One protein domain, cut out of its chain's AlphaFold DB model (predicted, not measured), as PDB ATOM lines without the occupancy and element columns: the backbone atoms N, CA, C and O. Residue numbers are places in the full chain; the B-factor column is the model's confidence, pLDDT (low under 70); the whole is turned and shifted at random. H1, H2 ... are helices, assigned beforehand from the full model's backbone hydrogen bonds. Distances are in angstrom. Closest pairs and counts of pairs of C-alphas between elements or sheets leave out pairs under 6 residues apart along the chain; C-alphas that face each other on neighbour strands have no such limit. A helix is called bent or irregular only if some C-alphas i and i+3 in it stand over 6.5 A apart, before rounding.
ATOM      1  N   PRO A  78       4.494  91.290  25.684       85.69
ATOM      2  CA  PRO A  78       3.324  91.790  24.999       85.69
ATOM      3  C   PRO A  78       2.331  92.267  26.062       85.69
ATOM      4  O   PRO A  78       2.227  91.687  27.150       85.69
ATOM      5  N   SER A  79       1.681  93.385  25.775       86.56
ATOM      6  CA  SER A  79       0.742  94.022  26.680       86.56
ATOM      7  C   SER A  79      -0.558  94.316  25.955       86.56
ATOM      8  O   SER A  79      -0.586  94.557  24.748       86.56
ATOM      9  N   TYR A  80      -1.641  94.288  26.717       84.50
ATOM     10  CA  TYR A  80      -2.972  94.648  26.262       84.50
ATOM     11  C   TYR A  80      -3.561  95.627  27.272       84.50
ATOM     12  O   TYR A  80      -3.475  95.390  28.477       84.50
ATOM     13  N   GLN A  81      -4.074  96.762  26.784       85.19
ATOM     14  CA  GLN A  81      -4.621  97.846  27.614       85.19
ATOM     15  C   GLN A  81      -3.673  98.293  28.749       85.19
ATOM     16  O   GLN A  81      -4.078  98.520  29.887       85.19
ATOM     17  N   GLY A  82      -2.370  98.364  28.458       82.25
ATOM     18  CA  GLY A  82      -1.345  98.756  29.433       82.25
ATOM     19  C   GLY A  82      -0.968  97.679  30.458       82.25
ATOM     20  O   GLY A  82      -0.055  97.902  31.251       82.25
ATOM     21  N   ARG A  83      -1.600  96.496  30.433       85.94
ATOM     22  CA  ARG A  83      -1.281  95.373  31.328       85.94
ATOM     23  C   ARG A  83      -0.420  94.322  30.614       85.94
ATOM     24  O   ARG A  83      -0.753  93.941  29.490       85.94
ATOM     25  N   PRO A  84       0.685  93.846  31.221       89.31
ATOM     26  CA  PRO A  84       1.578  92.869  30.596       89.31
ATOM     27  C   PRO A  84       0.950  91.471  30.548       89.31
ATOM     28  O   PRO A  84       0.103  91.143  31.370       89.31
ATOM     29  N   LEU A  85       1.426  90.598  29.658       88.69
ATOM     30  CA  LEU A  85       0.966  89.205  29.563       88.69
ATOM     31  C   LEU A  85       0.956  88.476  30.914       88.69
ATOM     32  O   LEU A  85      -0.010  87.796  31.233       88.69
ATOM     33  N   THR A  86       1.987  88.646  31.744       87.50
ATOM     34  CA  THR A  86       2.041  88.009  33.073       87.50
ATOM     35  C   THR A  86       0.917  88.438  34.016       87.50
ATOM     36  O   THR A  86       0.589  87.677  34.921       87.50
ATOM     37  N   TYR A  87       0.317  89.615  33.815       86.56
ATOM     38  CA  TYR A  87      -0.893  90.018  34.529       86.56
ATOM     39  C   TYR A  87      -2.071  89.130  34.114       86.56
ATOM     40  O   TYR A  87      -2.710  88.525  34.967       86.56
ATOM     41  N   TRP A  88      -2.286  88.985  32.806       86.62
ATOM     42  CA  TRP A  88      -3.375  88.185  32.242       86.62
ATOM     43  C   TRP A  88      -3.233  86.686  32.535       86.62
ATOM     44  O   TRP A  88      -4.230  86.005  32.722       86.62
ATOM     45  N   LEU A  89      -2.006  86.160  32.619       86.19
ATOM     46  CA  LEU A  89      -1.765  84.753  32.972       86.19
ATOM     47  C   LEU A  89      -1.963  84.450  34.466       86.19
ATOM     48  O   LEU A  89      -2.115  83.289  34.837       86.19
ATOM     49  N   ASN A  90      -1.905  85.464  35.331       79.38
ATOM     50  CA  ASN A  90      -1.958  85.302  36.782       79.38
ATOM     51  C   ASN A  90      -3.399  85.398  37.302       79.38
ATOM     52  O   ASN A  90      -3.717  86.270  38.111       79.38
ATOM     53  N   VAL A  91      -4.272  84.513  36.821       63.12
ATOM     54  CA  VAL A  91      -5.660  84.420  37.293       63.12
ATOM     55  C   VAL A  91      -5.673  83.648  38.615       63.12
ATOM     56  O   VAL A  91      -5.225  82.502  38.677       63.12
ATOM     57  N   LYS A  92      -6.126  84.291  39.697       55.28
ATOM     58  CA  LYS A  92      -6.332  83.638  40.997       55.28
ATOM     59  C   LYS A  92      -7.603  82.788  40.932       55.28
ATOM     60  O   LYS A  92      -8.681  83.342  40.762       55.28
ATOM     61  N   ASN A  93      -7.478  81.477  41.139       47.06
ATOM     62  CA  ASN A  93      -8.596  80.635  41.573       47.06
ATOM     63  C   ASN A  93      -8.842  80.913  43.064       47.06
ATOM     64  O   ASN A  93      -8.452  80.107  43.903       47.06
ATOM     65  N   ASN A  94      -9.373  82.085  43.404       38.72
ATOM     66  CA  ASN A  94      -9.944  82.279  44.732       38.72
ATOM     67  C   ASN A  94     -11.413  81.863  44.661       38.72
ATOM     68  O   ASN A  94     -12.100  82.252  43.720       38.72
ATOM     69  N   ASP A  95     -11.858  81.100  45.658       39.53
ATOM     70  CA  ASP A  95     -13.223  80.597  45.875       39.53
ATOM     71  C   ASP A  95     -14.277  81.705  46.133       39.53
ATOM     72  O   ASP A  95     -15.301  81.454  46.760       39.53
ATOM     73  N   ASP A  96     -14.046  82.926  45.642       36.91
ATOM     74  CA  ASP A  96     -15.050  83.986  45.602       36.91
ATOM     75  C   ASP A  96     -15.682  84.018  44.202       36.91
ATOM     76  O   ASP A  96     -15.000  84.136  43.179       36.91
ATOM     77  N   ASP A  97     -17.007  83.897  44.206       40.59
ATOM     78  CA  ASP A  97     -17.993  83.649  43.143       40.59
ATOM     79  C   ASP A  97     -18.018  84.632  41.935       40.59
ATOM     80  O   ASP A  97     -19.030  84.781  41.252       40.59
ATOM     81  N   ASP A  98     -16.903  85.290  41.603       39.59
ATOM     82  CA  ASP A  98     -16.760  86.208  40.460       39.59
ATOM     83  C   ASP A  98     -15.707  85.746  39.418       39.59
ATOM     84  O   ASP A  98     -15.562  86.369  38.365       39.59
ATOM     85  N   ALA A  99     -14.989  84.633  39.639       42.62
ATOM     86  CA  ALA A  99     -13.814  84.204  38.849       42.62
ATOM     87  C   ALA A  99     -14.078  83.769  37.382       42.62
ATOM     88  O   ALA A  99     -13.143  83.454  36.644       42.62
ATOM     89  N   VAL A 100     -15.333  83.805  36.922       46.22
ATOM     90  CA  VAL A 100     -15.713  83.622  35.505       46.22
ATOM     91  C   VAL A 100     -15.898  84.971  34.775       46.22
ATOM     92  O   VAL A 100     -16.015  84.997  33.550       46.22
ATOM     93  N   ARG A 101     -15.864  86.122  35.469       44.31
ATOM     94  CA  ARG A 101     -16.220  87.431  34.875       44.31
ATOM     95  C   ARG A 101     -15.210  88.064  33.912       44.31
ATOM     96  O   ARG A 101     -15.637  88.896  33.116       44.31
ATOM     97  N   ASP A 102     -13.951  87.622  33.865       53.59
ATOM     98  CA  ASP A 102     -12.951  88.167  32.921       53.59
ATOM     99  C   ASP A 102     -12.438  87.153  31.882       53.59
ATOM    100  O   ASP A 102     -11.489  87.447  31.154       53.59
ATOM    101  N   ALA A 103     -13.071  85.980  31.730       59.78
ATOM    102  CA  ALA A 103     -12.739  85.062  30.631       59.78
ATOM    103  C   ALA A 103     -12.779  85.745  29.240       59.78
ATOM    104  O   ALA A 103     -11.833  85.556  28.470       59.78
ATOM    105  N   PRO A 104     -13.765  86.619  28.921       66.56
ATOM    106  CA  PRO A 104     -13.780  87.333  27.644       66.56
ATOM    107  C   PRO A 104     -12.591  88.286  27.482       66.56
ATOM    108  O   PRO A 104     -12.014  88.367  26.401       66.56
ATOM    109  N   GLN A 105     -12.194  88.977  28.554       81.06
ATOM    110  CA  GLN A 105     -11.092  89.945  28.530       81.06
ATOM    111  C   GLN A 105      -9.734  89.247  28.451       81.06
ATOM    112  O   GLN A 105      -8.851  89.709  27.732       81.06
ATOM    113  N   PHE A 106      -9.567  88.113  29.139       85.00
ATOM    114  CA  PHE A 106      -8.391  87.261  28.989       85.00
ATOM    115  C   PHE A 106      -8.262  86.773  27.548       85.00
ATOM    116  O   PHE A 106      -7.212  86.943  26.930       85.00
ATOM    117  N   GLU A 107      -9.329  86.200  26.988       87.38
ATOM    118  CA  GLU A 107      -9.308  85.717  25.611       87.38
ATOM    119  C   GLU A 107      -9.008  86.836  24.617       87.38
ATOM    120  O   GLU A 107      -8.177  86.659  23.727       87.38
ATOM    121  N   GLU A 108      -9.647  87.995  24.778       89.62
ATOM    122  CA  GLU A 108      -9.417  89.164  23.939       89.62
ATOM    123  C   GLU A 108      -7.971  89.655  24.054       89.62
ATOM    124  O   GLU A 108      -7.317  89.860  23.032       89.62
ATOM    125  N   ALA A 109      -7.428  89.743  25.271       90.44
ATOM    126  CA  ALA A 109      -6.042  90.125  25.504       90.44
ATOM    127  C   ALA A 109      -5.067  89.157  24.819       90.44
ATOM    128  O   ALA A 109      -4.156  89.589  24.107       90.44
ATOM    129  N   ILE A 110      -5.261  87.845  24.988       91.75
ATOM    130  CA  ILE A 110      -4.417  86.824  24.357       91.75
ATOM    131  C   ILE A 110      -4.554  86.868  22.829       91.75
ATOM    132  O   ILE A 110      -3.540  86.801  22.129       91.75
ATOM    133  N   ARG A 111      -5.770  87.038  22.291       90.75
ATOM    134  CA  ARG A 111      -6.010  87.161  20.843       90.75
ATOM    135  C   ARG A 111      -5.386  88.428  20.258       90.75
ATOM    136  O   ARG A 111      -4.802  88.345  19.180       90.75
ATOM    137  N   ALA A 112      -5.477  89.557  20.960       91.75
ATOM    138  CA  ALA A 112      -4.919  90.841  20.544       91.75
ATOM    139  C   ALA A 112      -3.385  90.826  20.553       91.75
ATOM    140  O   ALA A 112      -2.751  91.319  19.623       91.75
ATOM    141  N   MET A 113      -2.774  90.218  21.574       91.81
ATOM    142  CA  MET A 113      -1.320  90.044  21.629       91.81
ATOM    143  C   MET A 113      -0.818  88.995  20.617       91.81
ATOM    144  O   MET A 113       0.300  89.110  20.103       91.81
ATOM    145  N   GLY A 114      -1.637  87.986  20.306       89.94
ATOM    146  CA  GLY A 114      -1.393  87.007  19.250       89.94
ATOM    147  C   GLY A 114      -0.114  86.187  19.449       89.94
ATOM    148  O   GLY A 114       0.236  85.776  20.557       89.94
ATOM    149  N   THR A 115       0.618  85.945  18.358       91.94
ATOM    150  CA  THR A 115       1.844  85.126  18.361       91.94
ATOM    151  C   THR A 115       3.015  85.767  19.109       91.94
ATOM    152  O   THR A 115       3.988  85.081  19.422       91.94
ATOM    153  N   ASN A 116       2.925  87.050  19.473       91.50
ATOM    154  CA  ASN A 116       3.947  87.719  20.284       91.50
ATOM    155  C   ASN A 116       4.018  87.151  21.712       91.50
ATOM    156  O   ASN A 116       5.042  87.285  22.382       91.50
ATOM    157  N   CYS A 117       2.960  86.477  22.177       91.50
ATOM    158  CA  CYS A 117       2.941  85.783  23.464       91.50
ATOM    159  C   CYS A 117       3.833  84.539  23.485       91.50
ATOM    160  O   CYS A 117       4.317  84.160  24.551       91.50
ATOM    161  N   LEU A 118       4.061  83.903  22.330       93.62
ATOM    162  CA  LEU A 118       4.602  82.544  22.243       93.62
ATOM    163  C   LEU A 118       5.930  82.343  22.994       93.62
ATOM    164  O   LEU A 118       6.001  81.387  23.769       93.62
ATOM    165  N   PRO A 119       6.949  83.222  22.880       93.00
ATOM    166  CA  PRO A 119       8.198  83.039  23.621       93.00
ATOM    167  C   PRO A 119       7.993  83.057  25.143       93.00
ATOM    168  O   PRO A 119       8.564  82.244  25.870       93.00
ATOM    169  N   CYS A 120       7.136  83.957  25.633       92.38
ATOM    170  CA  CYS A 120       6.833  84.066  27.057       92.38
ATOM    171  C   CYS A 120       6.021  82.856  27.544       92.38
ATOM    172  O   CYS A 120       6.333  82.294  28.592       92.38
ATOM    173  N   LEU A 121       5.038  82.406  26.758       94.12
ATOM    174  CA  LEU A 121       4.225  81.234  27.083       94.12
ATOM    175  C   LEU A 121       5.067  79.956  27.147       94.12
ATOM    176  O   LEU A 121       4.945  79.203  28.110       94.12
ATOM    177  N   VAL A 122       5.970  79.734  26.183       94.88
ATOM    178  CA  VAL A 122       6.901  78.593  26.223       94.88
ATOM    179  C   VAL A 122       7.771  78.652  27.475       94.88
ATOM    180  O   VAL A 122       7.952  77.629  28.127       94.88
ATOM    181  N   ARG A 123       8.252  79.835  27.877       93.06
ATOM    182  CA  ARG A 123       9.009  79.993  29.129       93.06
ATOM    183  C   ARG A 123       8.177  79.636  30.366       93.06
ATOM    184  O   ARG A 123       8.693  78.970  31.260       93.06
ATOM    185  N   CYS A 124       6.909  80.038  30.417       92.00
ATOM    186  CA  CYS A 124       5.998  79.660  31.501       92.00
ATOM    187  C   CYS A 124       5.772  78.135  31.537       92.00
ATOM    188  O   CYS A 124       5.893  77.519  32.593       92.00
ATOM    189  N   ILE A 125       5.545  77.490  30.386       93.62
ATOM    190  CA  ILE A 125       5.448  76.021  30.283       93.62
ATOM    191  C   ILE A 125       6.769  75.331  30.648       93.62
ATOM    192  O   ILE A 125       6.768  74.245  31.226       93.62
ATOM    193  N   ALA A 126       7.905  75.966  30.369       94.06
ATOM    194  CA  ALA A 126       9.218  75.442  30.703       94.06
ATOM    195  C   ALA A 126       9.510  75.467  32.213       94.06
ATOM    196  O   ALA A 126      10.401  74.742  32.645       94.06
ATOM    197  N   TYR A 127       8.806  76.267  33.029       91.38
ATOM    198  CA  TYR A 127       9.051  76.343  34.479       91.38
ATOM    199  C   TYR A 127       9.031  74.947  35.109       91.38
ATOM    200  O   TYR A 127       8.150  74.161  34.793       91.38
ATOM    201  N   GLU A 128       9.981  74.624  35.986       88.75
ATOM    202  CA  GLU A 128      10.011  73.352  36.715       88.75
ATOM    203  C   GLU A 128      10.180  73.661  38.208       88.75
ATOM    204  O   GLU A 128      11.168  74.306  38.576       88.75
ATOM    205  N   PRO A 129       9.245  73.236  39.075       82.88
ATOM    206  CA  PRO A 129       9.395  73.418  40.510       82.88
ATOM    207  C   PRO A 129      10.576  72.593  41.037       82.88
ATOM    208  O   PRO A 129      10.857  71.483  40.580       82.88
ATOM    209  N   THR A 130      11.285  73.125  42.032       83.12
ATOM    210  CA  THR A 130      12.414  72.424  42.654       83.12
ATOM    211  C   THR A 130      11.952  71.168  43.400       83.12
ATOM    212  O   THR A 130      10.865  71.118  43.975       83.12
ATOM    213  N   ALA A 131      12.806  70.140  43.461       79.44
ATOM    214  CA  ALA A 131      12.457  68.843  44.053       79.44
ATOM    215  C   ALA A 131      11.982  68.933  45.519       79.44
ATOM    216  O   ALA A 131      11.077  68.204  45.926       79.44
ATOM    217  N   TRP A 132      12.561  69.844  46.307       76.62
ATOM    218  CA  TRP A 132      12.144  70.066  47.692       76.62
ATOM    219  C   TRP A 132      10.757  70.713  47.786       76.62
ATOM    220  O   TRP A 132       9.986  70.322  48.658       76.62
ATOM    221  N   LYS A 133      10.402  71.626  46.867       73.81
ATOM    222  CA  LYS A 133       9.056  72.213  46.797       73.81
ATOM    223  C   LYS A 133       8.020  71.128  46.517       73.81
ATOM    224  O   LYS A 133       7.041  71.037  47.243       73.81
ATOM    225  N   ASN A 134       8.281  70.241  45.554       72.50
ATOM    226  CA  ASN A 134       7.387  69.113  45.260       72.50
ATOM    227  C   ASN A 134       7.223  68.179  46.464       72.50
ATOM    228  O   ASN A 134       6.120  67.737  46.772       72.50
ATOM    229  N   LYS A 135       8.320  67.891  47.178       73.75
ATOM    230  CA  LYS A 135       8.264  67.067  48.389       73.75
ATOM    231  C   LYS A 135       7.425  67.736  49.480       73.75
ATOM    232  O   LYS A 135       6.652  67.048  50.135       73.75
ATOM    233  N   LEU A 136       7.546  69.052  49.639       71.00
ATOM    234  CA  LEU A 136       6.738  69.812  50.590       71.00
ATOM    235  C   LEU A 136       5.263  69.881  50.191       71.00
ATOM    236  O   LEU A 136       4.437  69.680  51.067       71.00
ATOM    237  N   ILE A 137       4.929  70.057  48.906       70.38
ATOM    238  CA  ILE A 137       3.538  69.999  48.412       70.38
ATOM    239  C   ILE A 137       2.917  68.622  48.704       70.38
ATOM    240  O   ILE A 137       1.794  68.513  49.188       70.38
ATOM    241  N   ASN A 138       3.662  67.540  48.473       71.62
ATOM    242  CA  ASN A 138       3.166  66.195  48.774       71.62
ATOM    243  C   ASN A 138       2.946  65.979  50.280       71.62
ATOM    244  O   ASN A 138       2.003  65.301  50.685       71.62
ATOM    245  N   VAL A 139       3.817  66.547  51.117       77.38
ATOM    246  CA  VAL A 139       3.693  66.484  52.579       77.38
ATOM    247  C   VAL A 139       2.531  67.351  53.073       77.38
ATOM    248  O   VAL A 139       1.779  66.888  53.927       77.38
ATOM    249  N   SER A 140       2.331  68.549  52.519       70.69
ATOM    250  CA  SER A 140       1.240  69.455  52.898       70.69
ATOM    251  C   SER A 140      -0.132  68.852  52.596       70.69
ATOM    252  O   SER A 140      -1.003  68.856  53.464       70.69
ATOM    253  N   VAL A 141      -0.301  68.237  51.414       71.94
ATOM    254  CA  VAL A 141      -1.530  67.512  51.036       71.94
ATOM    255  C   VAL A 141      -1.788  66.339  51.983       71.94
ATOM    256  O   VAL A 141      -2.904  66.170  52.469       71.94
ATOM    257  N   ARG A 142      -0.754  65.546  52.297       78.19
ATOM    258  CA  ARG A 142      -0.886  64.381  53.186       78.19
ATOM    259  C   ARG A 142      -1.236  64.763  54.624       78.19
ATOM    260  O   ARG A 142      -1.935  64.009  55.293       78.19
ATOM    261  N   LEU A 143      -0.717  65.887  55.103       80.12
ATOM    262  CA  LEU A 143      -0.923  66.364  56.471       80.12
ATOM    263  C   LEU A 143      -2.128  67.303  56.606       80.12
ATOM    264  O   LEU A 143      -2.345  67.818  57.697       80.12
ATOM    265  N   GLN A 144      -2.876  67.551  55.520       73.19
ATOM    266  CA  GLN A 144      -3.957  68.550  55.471       73.19
ATOM    267  C   GLN A 144      -3.524  69.921  56.027       73.19
ATOM    268  O   GLN A 144      -4.324  70.685  56.562       73.19
ATOM    269  N   TRP A 145      -2.235  70.240  55.899       69.00
ATOM    270  CA  TRP A 145      -1.617  71.439  56.446       69.00
ATOM    271  C   TRP A 145      -1.066  72.262  55.294       69.00
ATOM    272  O   TRP A 145      -0.070  71.881  54.686       69.00
ATOM    273  N   SER A 146      -1.719  73.382  54.991       61.41
ATOM    274  CA  SER A 146      -1.319  74.288  53.911       61.41
ATOM    275  C   SER A 146      -1.112  75.694  54.470       61.41
ATOM    276  O   SER A 146      -2.092  76.407  54.667       61.41
ATOM    277  N   PRO A 147       0.133  76.117  54.759       61.03
ATOM    278  CA  PRO A 147       0.393  77.514  55.083       61.03
ATOM    279  C   PRO A 147       0.089  78.387  53.861       61.03
ATOM    280  O   PRO A 147       0.440  78.031  52.739       61.03
ATOM    281  N   GLU A 148      -0.501  79.558  54.074       54.06
ATOM    282  CA  GLU A 148      -0.921  80.493  53.015       54.06
ATOM    283  C   GLU A 148       0.248  80.910  52.089       54.06
ATOM    284  O   GLU A 148       0.093  81.087  50.883       54.06
ATOM    285  N   SER A 149       1.474  80.944  52.624       54.59
ATOM    286  CA  SER A 149       2.715  81.208  51.879       54.59
ATOM    287  C   SER A 149       3.168  80.073  50.946       54.59
ATOM    288  O   SER A 149       4.039  80.291  50.102       54.59
ATOM    289  N   PHE A 150       2.595  78.872  51.075       52.38
ATOM    290  CA  PHE A 150       2.851  77.712  50.209       52.38
ATOM    291  C   PHE A 150       1.853  77.587  49.055       52.38
ATOM    292  O   PHE A 150       2.114  76.846  48.105       52.38
ATOM    293  N   GLN A 151       0.718  78.281  49.127       52.56
ATOM    294  CA  GLN A 151      -0.450  77.986  48.298       52.56
ATOM    295  C   GLN A 151      -0.362  78.524  46.864       52.56
ATOM    296  O   GLN A 151      -1.143  78.123  46.001       52.56
ATOM    297  N   GLU A 152       0.606  79.386  46.551       59.41
ATOM    298  CA  GLU A 152       0.621  80.083  45.265       59.41
ATOM    299  C   GLU A 152       2.044  80.238  44.709       59.41
ATOM    300  O   GLU A 152       2.602  81.336  44.693       59.41
ATOM    301  N   ASP A 153       2.661  79.153  44.215       74.06
ATOM    302  CA  ASP A 153       3.849  79.304  43.363       74.06
ATOM    303  C   ASP A 153       3.422  80.081  42.107       74.06
ATOM    304  O   ASP A 153       2.785  79.545  41.195       74.06
ATOM    305  N   ARG A 154       3.712  81.387  42.108       79.00
ATOM    306  CA  ARG A 154       3.337  82.318  41.041       79.00
ATOM    307  C   ARG A 154       3.750  81.779  39.678       79.00
ATOM    308  O   ARG A 154       2.979  81.891  38.734       79.00
ATOM    309  N   ASP A 155       4.924  81.170  39.569       83.56
ATOM    310  CA  ASP A 155       5.415  80.656  38.294       83.56
ATOM    311  C   ASP A 155       4.642  79.410  37.850       83.56
ATOM    312  O   ASP A 155       4.367  79.246  36.659       83.56
ATOM    313  N   LEU A 156       4.200  78.570  38.792       81.56
ATOM    314  CA  LEU A 156       3.298  77.453  38.498       81.56
ATOM    315  C   LEU A 156       1.930  77.947  38.002       81.56
ATOM    316  O   LEU A 156       1.359  77.369  37.079       81.56
ATOM    317  N   ARG A 157       1.428  79.050  38.562       81.31
ATOM    318  CA  ARG A 157       0.182  79.691  38.111       81.31
ATOM    319  C   ARG A 157       0.317  80.307  36.740       81.31
ATOM    320  O   ARG A 157      -0.524  80.070  35.884       81.31
ATOM    321  N   LEU A 158       1.411  81.023  36.504       87.38
ATOM    322  CA  LEU A 158       1.737  81.540  35.182       87.38
ATOM    323  C   LEU A 158       1.860  80.398  34.165       87.38
ATOM    324  O   LEU A 158       1.433  80.555  33.027       87.38
ATOM    325  N   ALA A 159       2.392  79.238  34.562       89.75
ATOM    326  CA  ALA A 159       2.427  78.052  33.714       89.75
ATOM    327  C   ALA A 159       1.026  77.503  33.403       89.75
ATOM    328  O   ALA A 159       0.757  77.168  32.251       89.75
ATOM    329  N   ALA A 160       0.127  77.441  34.389       84.94
ATOM    330  CA  ALA A 160      -1.266  77.038  34.182       84.94
ATOM    331  C   ALA A 160      -2.030  78.038  33.292       84.94
ATOM    332  O   ALA A 160      -2.671  77.641  32.320       84.94
ATOM    333  N   GLY A 161      -1.883  79.341  33.544       88.38
ATOM    334  CA  GLY A 161      -2.418  80.394  32.684       88.38
ATOM    335  C   GLY A 161      -1.855  80.315  31.265       88.38
ATOM    336  O   GLY A 161      -2.582  80.519  30.294       88.38
ATOM    337  N   ALA A 162      -0.577  79.951  31.109       92.25
ATOM    338  CA  ALA A 162       0.026  79.781  29.792       92.25
ATOM    339  C   ALA A 162      -0.606  78.625  29.007       92.25
ATOM    340  O   ALA A 162      -0.826  78.765  27.806       92.25
ATOM    341  N   VAL A 163      -0.959  77.521  29.674       90.69
ATOM    342  CA  VAL A 163      -1.735  76.433  29.057       90.69
ATOM    343  C   VAL A 163      -3.073  76.956  28.526       90.69
ATOM    344  O   VAL A 163      -3.434  76.659  27.387       90.69
ATOM    345  N   ALA A 164      -3.798  77.758  29.313       89.44
ATOM    346  CA  ALA A 164      -5.059  78.359  28.876       89.44
ATOM    347  C   ALA A 164      -4.854  79.304  27.680       89.44
ATOM    348  O   ALA A 164      -5.578  79.213  26.693       89.44
ATOM    349  N   ALA A 165      -3.815  80.143  27.711       91.44
ATOM    350  CA  ALA A 165      -3.484  81.038  26.605       91.44
ATOM    351  C   ALA A 165      -3.182  80.277  25.301       91.44
ATOM    352  O   ALA A 165      -3.613  80.704  24.232       91.44
ATOM    353  N   PHE A 166      -2.501  79.128  25.369       92.50
ATOM    354  CA  PHE A 166      -2.283  78.286  24.190       92.50
ATOM    355  C   PHE A 166      -3.591  77.780  23.577       92.50
ATOM    356  O   PHE A 166      -3.725  77.811  22.355       92.50
ATOM    357  N   LYS A 167      -4.577  77.396  24.398       88.38
ATOM    358  CA  LYS A 167      -5.905  76.999  23.901       88.38
ATOM    359  C   LYS A 167      -6.611  78.141  23.171       88.38
ATOM    360  O   LYS A 167      -7.206  77.911  22.125       88.38
ATOM    361  N   VAL A 168      -6.503  79.367  23.688       90.25
ATOM    362  CA  VAL A 168      -7.085  80.563  23.054       90.25
ATOM    363  C   VAL A 168      -6.423  80.870  21.709       90.25
ATOM    364  O   VAL A 168      -7.105  81.258  20.759       90.25
ATOM    365  N   LEU A 169      -5.100  80.708  21.616       90.56
ATOM    366  CA  LEU A 169      -4.360  80.913  20.368       90.56
ATOM    367  C   LEU A 169      -4.638  79.811  19.337       90.56
ATOM    368  O   LEU A 169      -4.624  80.090  18.132       90.56
ATOM    369  N   GLY A 170      -4.877  78.580  19.796       86.62
ATOM    370  CA  GLY A 170      -5.158  77.426  18.946       86.62
ATOM    371  C   GLY A 170      -4.067  77.217  17.879       86.62
ATOM    372  O   GLY A 170      -2.879  77.349  18.191       86.62
ATOM    373  N   PRO A 171      -4.435  76.971  16.604       86.00
ATOM    374  CA  PRO A 171      -3.483  76.759  15.503       86.00
ATOM    375  C   PRO A 171      -2.484  77.903  15.270       86.00
ATOM    376  O   PRO A 171      -1.412  77.714  14.705       86.00
ATOM    377  N   ARG A 172      -2.772  79.128  15.734       89.12
ATOM    378  CA  ARG A 172      -1.813  80.241  15.603       89.12
ATOM    379  C   ARG A 172      -0.537  80.004  16.416       89.12
ATOM    380  O   ARG A 172       0.484  80.629  16.141       89.12
ATOM    381  N   ALA A 173      -0.579  79.114  17.407       91.88
ATOM    382  CA  ALA A 173       0.577  78.743  18.212       91.88
ATOM    383  C   ALA A 173       1.450  77.637  17.587       91.88
ATOM    384  O   ALA A 173       2.461  77.258  18.179       91.88
ATOM    385  N   SER A 174       1.134  77.148  16.384       90.50
ATOM    386  CA  SER A 174       1.880  76.062  15.737       90.50
ATOM    387  C   SER A 174       3.390  76.308  15.552       90.50
ATOM    388  O   SER A 174       4.150  75.340  15.649       90.50
ATOM    389  N   PRO A 175       3.903  77.556  15.427       93.81
ATOM    390  CA  PRO A 175       5.348  77.807  15.390       93.81
ATOM    391  C   PRO A 175       6.145  77.304  16.607       93.81
ATOM    392  O   PRO A 175       7.362  77.153  16.504       93.81
ATOM    393  N   VAL A 176       5.510  77.037  17.759       94.75
ATOM    394  CA  VAL A 176       6.212  76.511  18.947       94.75
ATOM    395  C   VAL A 176       6.126  74.996  19.115       94.75
ATOM    396  O   VAL A 176       6.720  74.471  20.058       94.75
ATOM    397  N   ILE A 177       5.458  74.270  18.211       94.12
ATOM    398  CA  ILE A 177       5.278  72.811  18.318       94.12
ATOM    399  C   ILE A 177       6.619  72.096  18.531       94.12
ATOM    400  O   ILE A 177       6.757  71.318  19.473       94.12
ATOM    401  N   SER A 178       7.648  72.406  17.736       94.25
ATOM    402  CA  SER A 178       8.967  71.770  17.877       94.25
ATOM    403  C   SER A 178       9.624  72.042  19.236       94.25
ATOM    404  O   SER A 178      10.314  71.174  19.774       94.25
ATOM    405  N   GLN A 179       9.401  73.225  19.819       95.31
ATOM    406  CA  GLN A 179       9.920  73.571  21.146       95.31
ATOM    407  C   GLN A 179       9.176  72.804  22.245       95.31
ATOM    408  O   GLN A 179       9.808  72.272  23.155       95.31
ATOM    409  N   LEU A 180       7.852  72.678  22.130       95.94
ATOM    410  CA  LEU A 180       7.036  71.893  23.057       95.94
ATOM    411  C   LEU A 180       7.388  70.400  22.995       95.94
ATOM    412  O   LEU A 180       7.538  69.770  24.037       95.94
ATOM    413  N   VAL A 181       7.621  69.844  21.800       95.31
ATOM    414  CA  VAL A 181       8.090  68.454  21.632       95.31
ATOM    415  C   VAL A 181       9.427  68.236  22.339       95.31
ATOM    416  O   VAL A 181       9.631  67.206  22.983       95.31
ATOM    417  N   LYS A 182      10.345  69.205  22.254       95.81
ATOM    418  CA  LYS A 182      11.616  69.137  22.979       95.81
ATOM    419  C   LYS A 182      11.390  69.097  24.494       95.81
ATOM    420  O   LYS A 182      11.967  68.232  25.145       95.81
ATOM    421  N   LEU A 183      10.516  69.957  25.028       95.12
ATOM    422  CA  LEU A 183      10.165  69.965  26.455       95.12
ATOM    423  C   LEU A 183       9.541  68.642  26.906       95.12
ATOM    424  O   LEU A 183       9.909  68.130  27.957       95.12
ATOM    425  N   VAL A 184       8.660  68.043  26.097       94.81
ATOM    426  CA  VAL A 184       8.122  66.706  26.382       94.81
ATOM    427  C   VAL A 184       9.262  65.702  26.536       94.81
ATOM    428  O   VAL A 184       9.312  64.982  27.529       94.81
ATOM    429  N   LYS A 185      10.229  65.678  25.615       93.62
ATOM    430  CA  LYS A 185      11.343  64.711  25.635       93.62
ATOM    431  C   LYS A 185      12.323  64.900  26.805       93.62
ATOM    432  O   LYS A 185      13.078  63.976  27.115       93.62
ATOM    433  N   GLU A 186      12.309  66.041  27.494       91.94
ATOM    434  CA  GLU A 186      13.163  66.305  28.658       91.94
ATOM    435  C   GLU A 186      12.699  65.525  29.902       91.94
ATOM    436  O   GLU A 186      11.897  65.983  30.714       91.94
ATOM    437  N   ARG A 187      13.251  64.319  30.089       80.81
ATOM    438  CA  ARG A 187      12.844  63.388  31.162       80.81
ATOM    439  C   ARG A 187      13.032  63.913  32.589       80.81
ATOM    440  O   ARG A 187      12.337  63.455  33.493       80.81
ATOM    441  N   SER A 188      13.978  64.826  32.810       84.12
ATOM    442  CA  SER A 188      14.270  65.377  34.141       84.12
ATOM    443  C   SER A 188      13.253  66.423  34.603       84.12
ATOM    444  O   SER A 188      13.145  66.652  35.805       84.12
ATOM    445  N   ARG A 189      12.500  67.034  33.678       85.88
ATOM    446  CA  ARG A 189      11.538  68.108  33.956       85.88
ATOM    447  C   ARG A 189      10.113  67.577  33.836       85.88
ATOM    448  O   ARG A 189       9.453  67.758  32.814       85.88
ATOM    449  N   LYS A 190       9.660  66.841  34.852       88.00
ATOM    450  CA  LYS A 190       8.385  66.111  34.797       88.00
ATOM    451  C   LYS A 190       7.200  67.057  34.618       88.00
ATOM    452  O   LYS A 190       6.428  66.879  33.681       88.00
ATOM    453  N   ALA A 191       7.107  68.094  35.450       87.88
ATOM    454  CA  ALA A 191       5.953  68.990  35.437       87.88
ATOM    455  C   ALA A 191       5.896  69.824  34.149       87.88
ATOM    456  O   ALA A 191       4.815  70.121  33.640       87.88
ATOM    457  N   SER A 192       7.055  70.241  33.635       92.19
ATOM    458  CA  SER A 192       7.160  70.975  32.374       92.19
ATOM    459  C   SER A 192       6.790  70.098  31.180       92.19
ATOM    460  O   SER A 192       6.016  70.531  30.327       92.19
ATOM    461  N   ALA A 193       7.279  68.856  31.145       93.25
ATOM    462  CA  ALA A 193       6.961  67.913  30.082       93.25
ATOM    463  C   ALA A 193       5.466  67.567  30.039       93.25
ATOM    464  O   ALA A 193       4.883  67.532  28.959       93.25
ATOM    465  N   GLU A 194       4.834  67.364  31.195       91.56
ATOM    466  CA  GLU A 194       3.392  67.104  31.294       91.56
ATOM    467  C   GLU A 194       2.564  68.283  30.768       91.56
ATOM    468  O   GLU A 194       1.663  68.095  29.950       91.56
ATOM    469  N   ARG A 195       2.916  69.518  31.151       92.62
ATOM    470  CA  ARG A 195       2.277  70.728  30.610       92.62
ATOM    471  C   ARG A 195       2.489  70.872  29.105       92.62
ATOM    472  O   ARG A 195       1.542  71.190  28.393       92.62
ATOM    473  N   ALA A 196       3.703  70.635  28.613       95.12
ATOM    474  CA  ALA A 196       4.001  70.706  27.185       95.12
ATOM    475  C   ALA A 196       3.207  69.661  26.386       95.12
ATOM    476  O   ALA A 196       2.655  69.995  25.339       95.12
ATOM    477  N   ALA A 197       3.084  68.434  26.902       94.12
ATOM    478  CA  ALA A 197       2.266  67.381  26.305       94.12
ATOM    479  C   ALA A 197       0.787  67.784  26.257       94.12
ATOM    480  O   ALA A 197       0.150  67.671  25.214       94.12
ATOM    481  N   TYR A 198       0.259  68.333  27.352       91.69
ATOM    482  CA  TYR A 198      -1.119  68.815  27.407       91.69
ATOM    483  C   TYR A 198      -1.384  69.994  26.455       91.69
ATOM    484  O   TYR A 198      -2.453  70.111  25.864       91.69
ATOM    485  N   VAL A 199      -0.407  70.881  26.254       93.38
ATOM    486  CA  VAL A 199      -0.526  71.933  25.237       93.38
ATOM    487  C   VAL A 199      -0.508  71.321  23.833       93.38
ATOM    488  O   VAL A 199      -1.333  71.695  23.004       93.38
ATOM    489  N   LEU A 200       0.363  70.342  23.565       93.75
ATOM    490  CA  LEU A 200       0.423  69.652  22.271       93.75
ATOM    491  C   LEU A 200      -0.896  68.960  21.910       93.75
ATOM    492  O   LEU A 200      -1.312  69.022  20.755       93.75
ATOM    493  N   THR A 201      -1.601  68.371  22.881       89.25
ATOM    494  CA  THR A 201      -2.916  67.765  22.619       89.25
ATOM    495  C   THR A 201      -3.953  68.807  22.190       89.25
ATOM    496  O   THR A 201      -4.819  68.501  21.372       89.25
ATOM    497  N   SER A 202      -3.846  70.065  22.632       86.81
ATOM    498  CA  SER A 202      -4.801  71.123  22.263       86.81
ATOM    499  C   SER A 202      -4.734  71.581  20.796       86.81
ATOM    500  O   SER A 202      -5.711  72.134  20.302       86.81
ATOM    501  N   PHE A 203      -3.657  71.275  20.058       88.88
ATOM    502  CA  PHE A 203      -3.518  71.634  18.632       88.88
ATOM    503  C   PHE A 203      -4.369  70.781  17.678       88.88
ATOM    504  O   PHE A 203      -4.490  71.097  16.497       88.88
ATOM    505  N   GLY A 204      -4.974  69.695  18.167       84.50
ATOM    506  CA  GLY A 204      -5.811  68.828  17.336       84.50
ATOM    507  C   GLY A 204      -5.032  68.100  16.251       84.50
ATOM    508  O   GLY A 204      -3.965  67.553  16.528       84.50
TER     509      GLY A 204
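This is residues 78 to 204 of the 320 residues of an uncharacterized protein of Verrucomicrobia bacterium (UniProt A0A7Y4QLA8). A bundle of four helical rods, H2b, H4a, H4b and H5, makes the body; two of them are the arms of the long bent helix H4, and it is up and down, each rod running against the one before it in the chain. H1 packs on H4a, H2a crosses the last residues of H4a, and H3 lies off by itself beyond the bundle, between a tight link and a long one. The printed part has 127 residues, with five named helices in the order H1 to H5 and no named strand; the class is all helix. It is compact, with a radius of gyration of the C-alphas of 15.4 A, and spans 43 by 38 by 24 A.

Find C-alpha 154 at (3.337, 82.318, 41.041), where H4, residues 154 to 185, begins. By its hydrogen bonds it was assigned as one helix, but it is bent: C-alphas 168 and 171 are 9.2 A apart. Its arms are H4a, residues 154 to 168, 20.9 A long, and H4b, residues 171 to 185, 21.6 A. H2, residues 103 to 126, also assigned as one helix by its hydrogen bonds, is bent too, with C-alphas 112 and 115 9.1 A apart; H2a is 103 to 112 and H2b 115 to 126. H2b and H4b are irregular: C-alphas 116 and 119 are 7.1 A apart, 172 and 175 7.6 A. H1 is residues 85 to 89, H3 131 to 142, and H5 runs from 190 to C-alpha 202 at (-4.801, 71.123, 22.263).

Start at H4b, which forms a helical hairpin with H5; look at the C-alphas of Val 184 and Ala 193, their closest, 4.1 A apart. H5 touches H4a, the same way at a shallow tilt of 16 degrees, closest at C-alphas of Val 163 and Val 199, 6.0 A. H2b, with residues 121 to 126 alone, touches H4a at a steep tilt of 44 degrees, closest at C-alphas of Cys 124 and Ala 159, 4.5 A. H1 touches H4a, with C-alphas of Leu 89 and Gly 161 4.4 A apart. H3 touches no helix. Every O i to N i+4 pair is within hydrogen-bond range in H1, H2a, H3 and H4a; in H2b 6 of 8 are, in H4b 6 of 11, in H5 8 of 9.

The C-alphas farthest apart are those of Ala 112 and Leu 143, 43.7 A. The printed part has no cut. The links H1 to H2 and H3 to H4 are long. Look for pLDDT under 70 at residues 91 to 104 and 145 to 152.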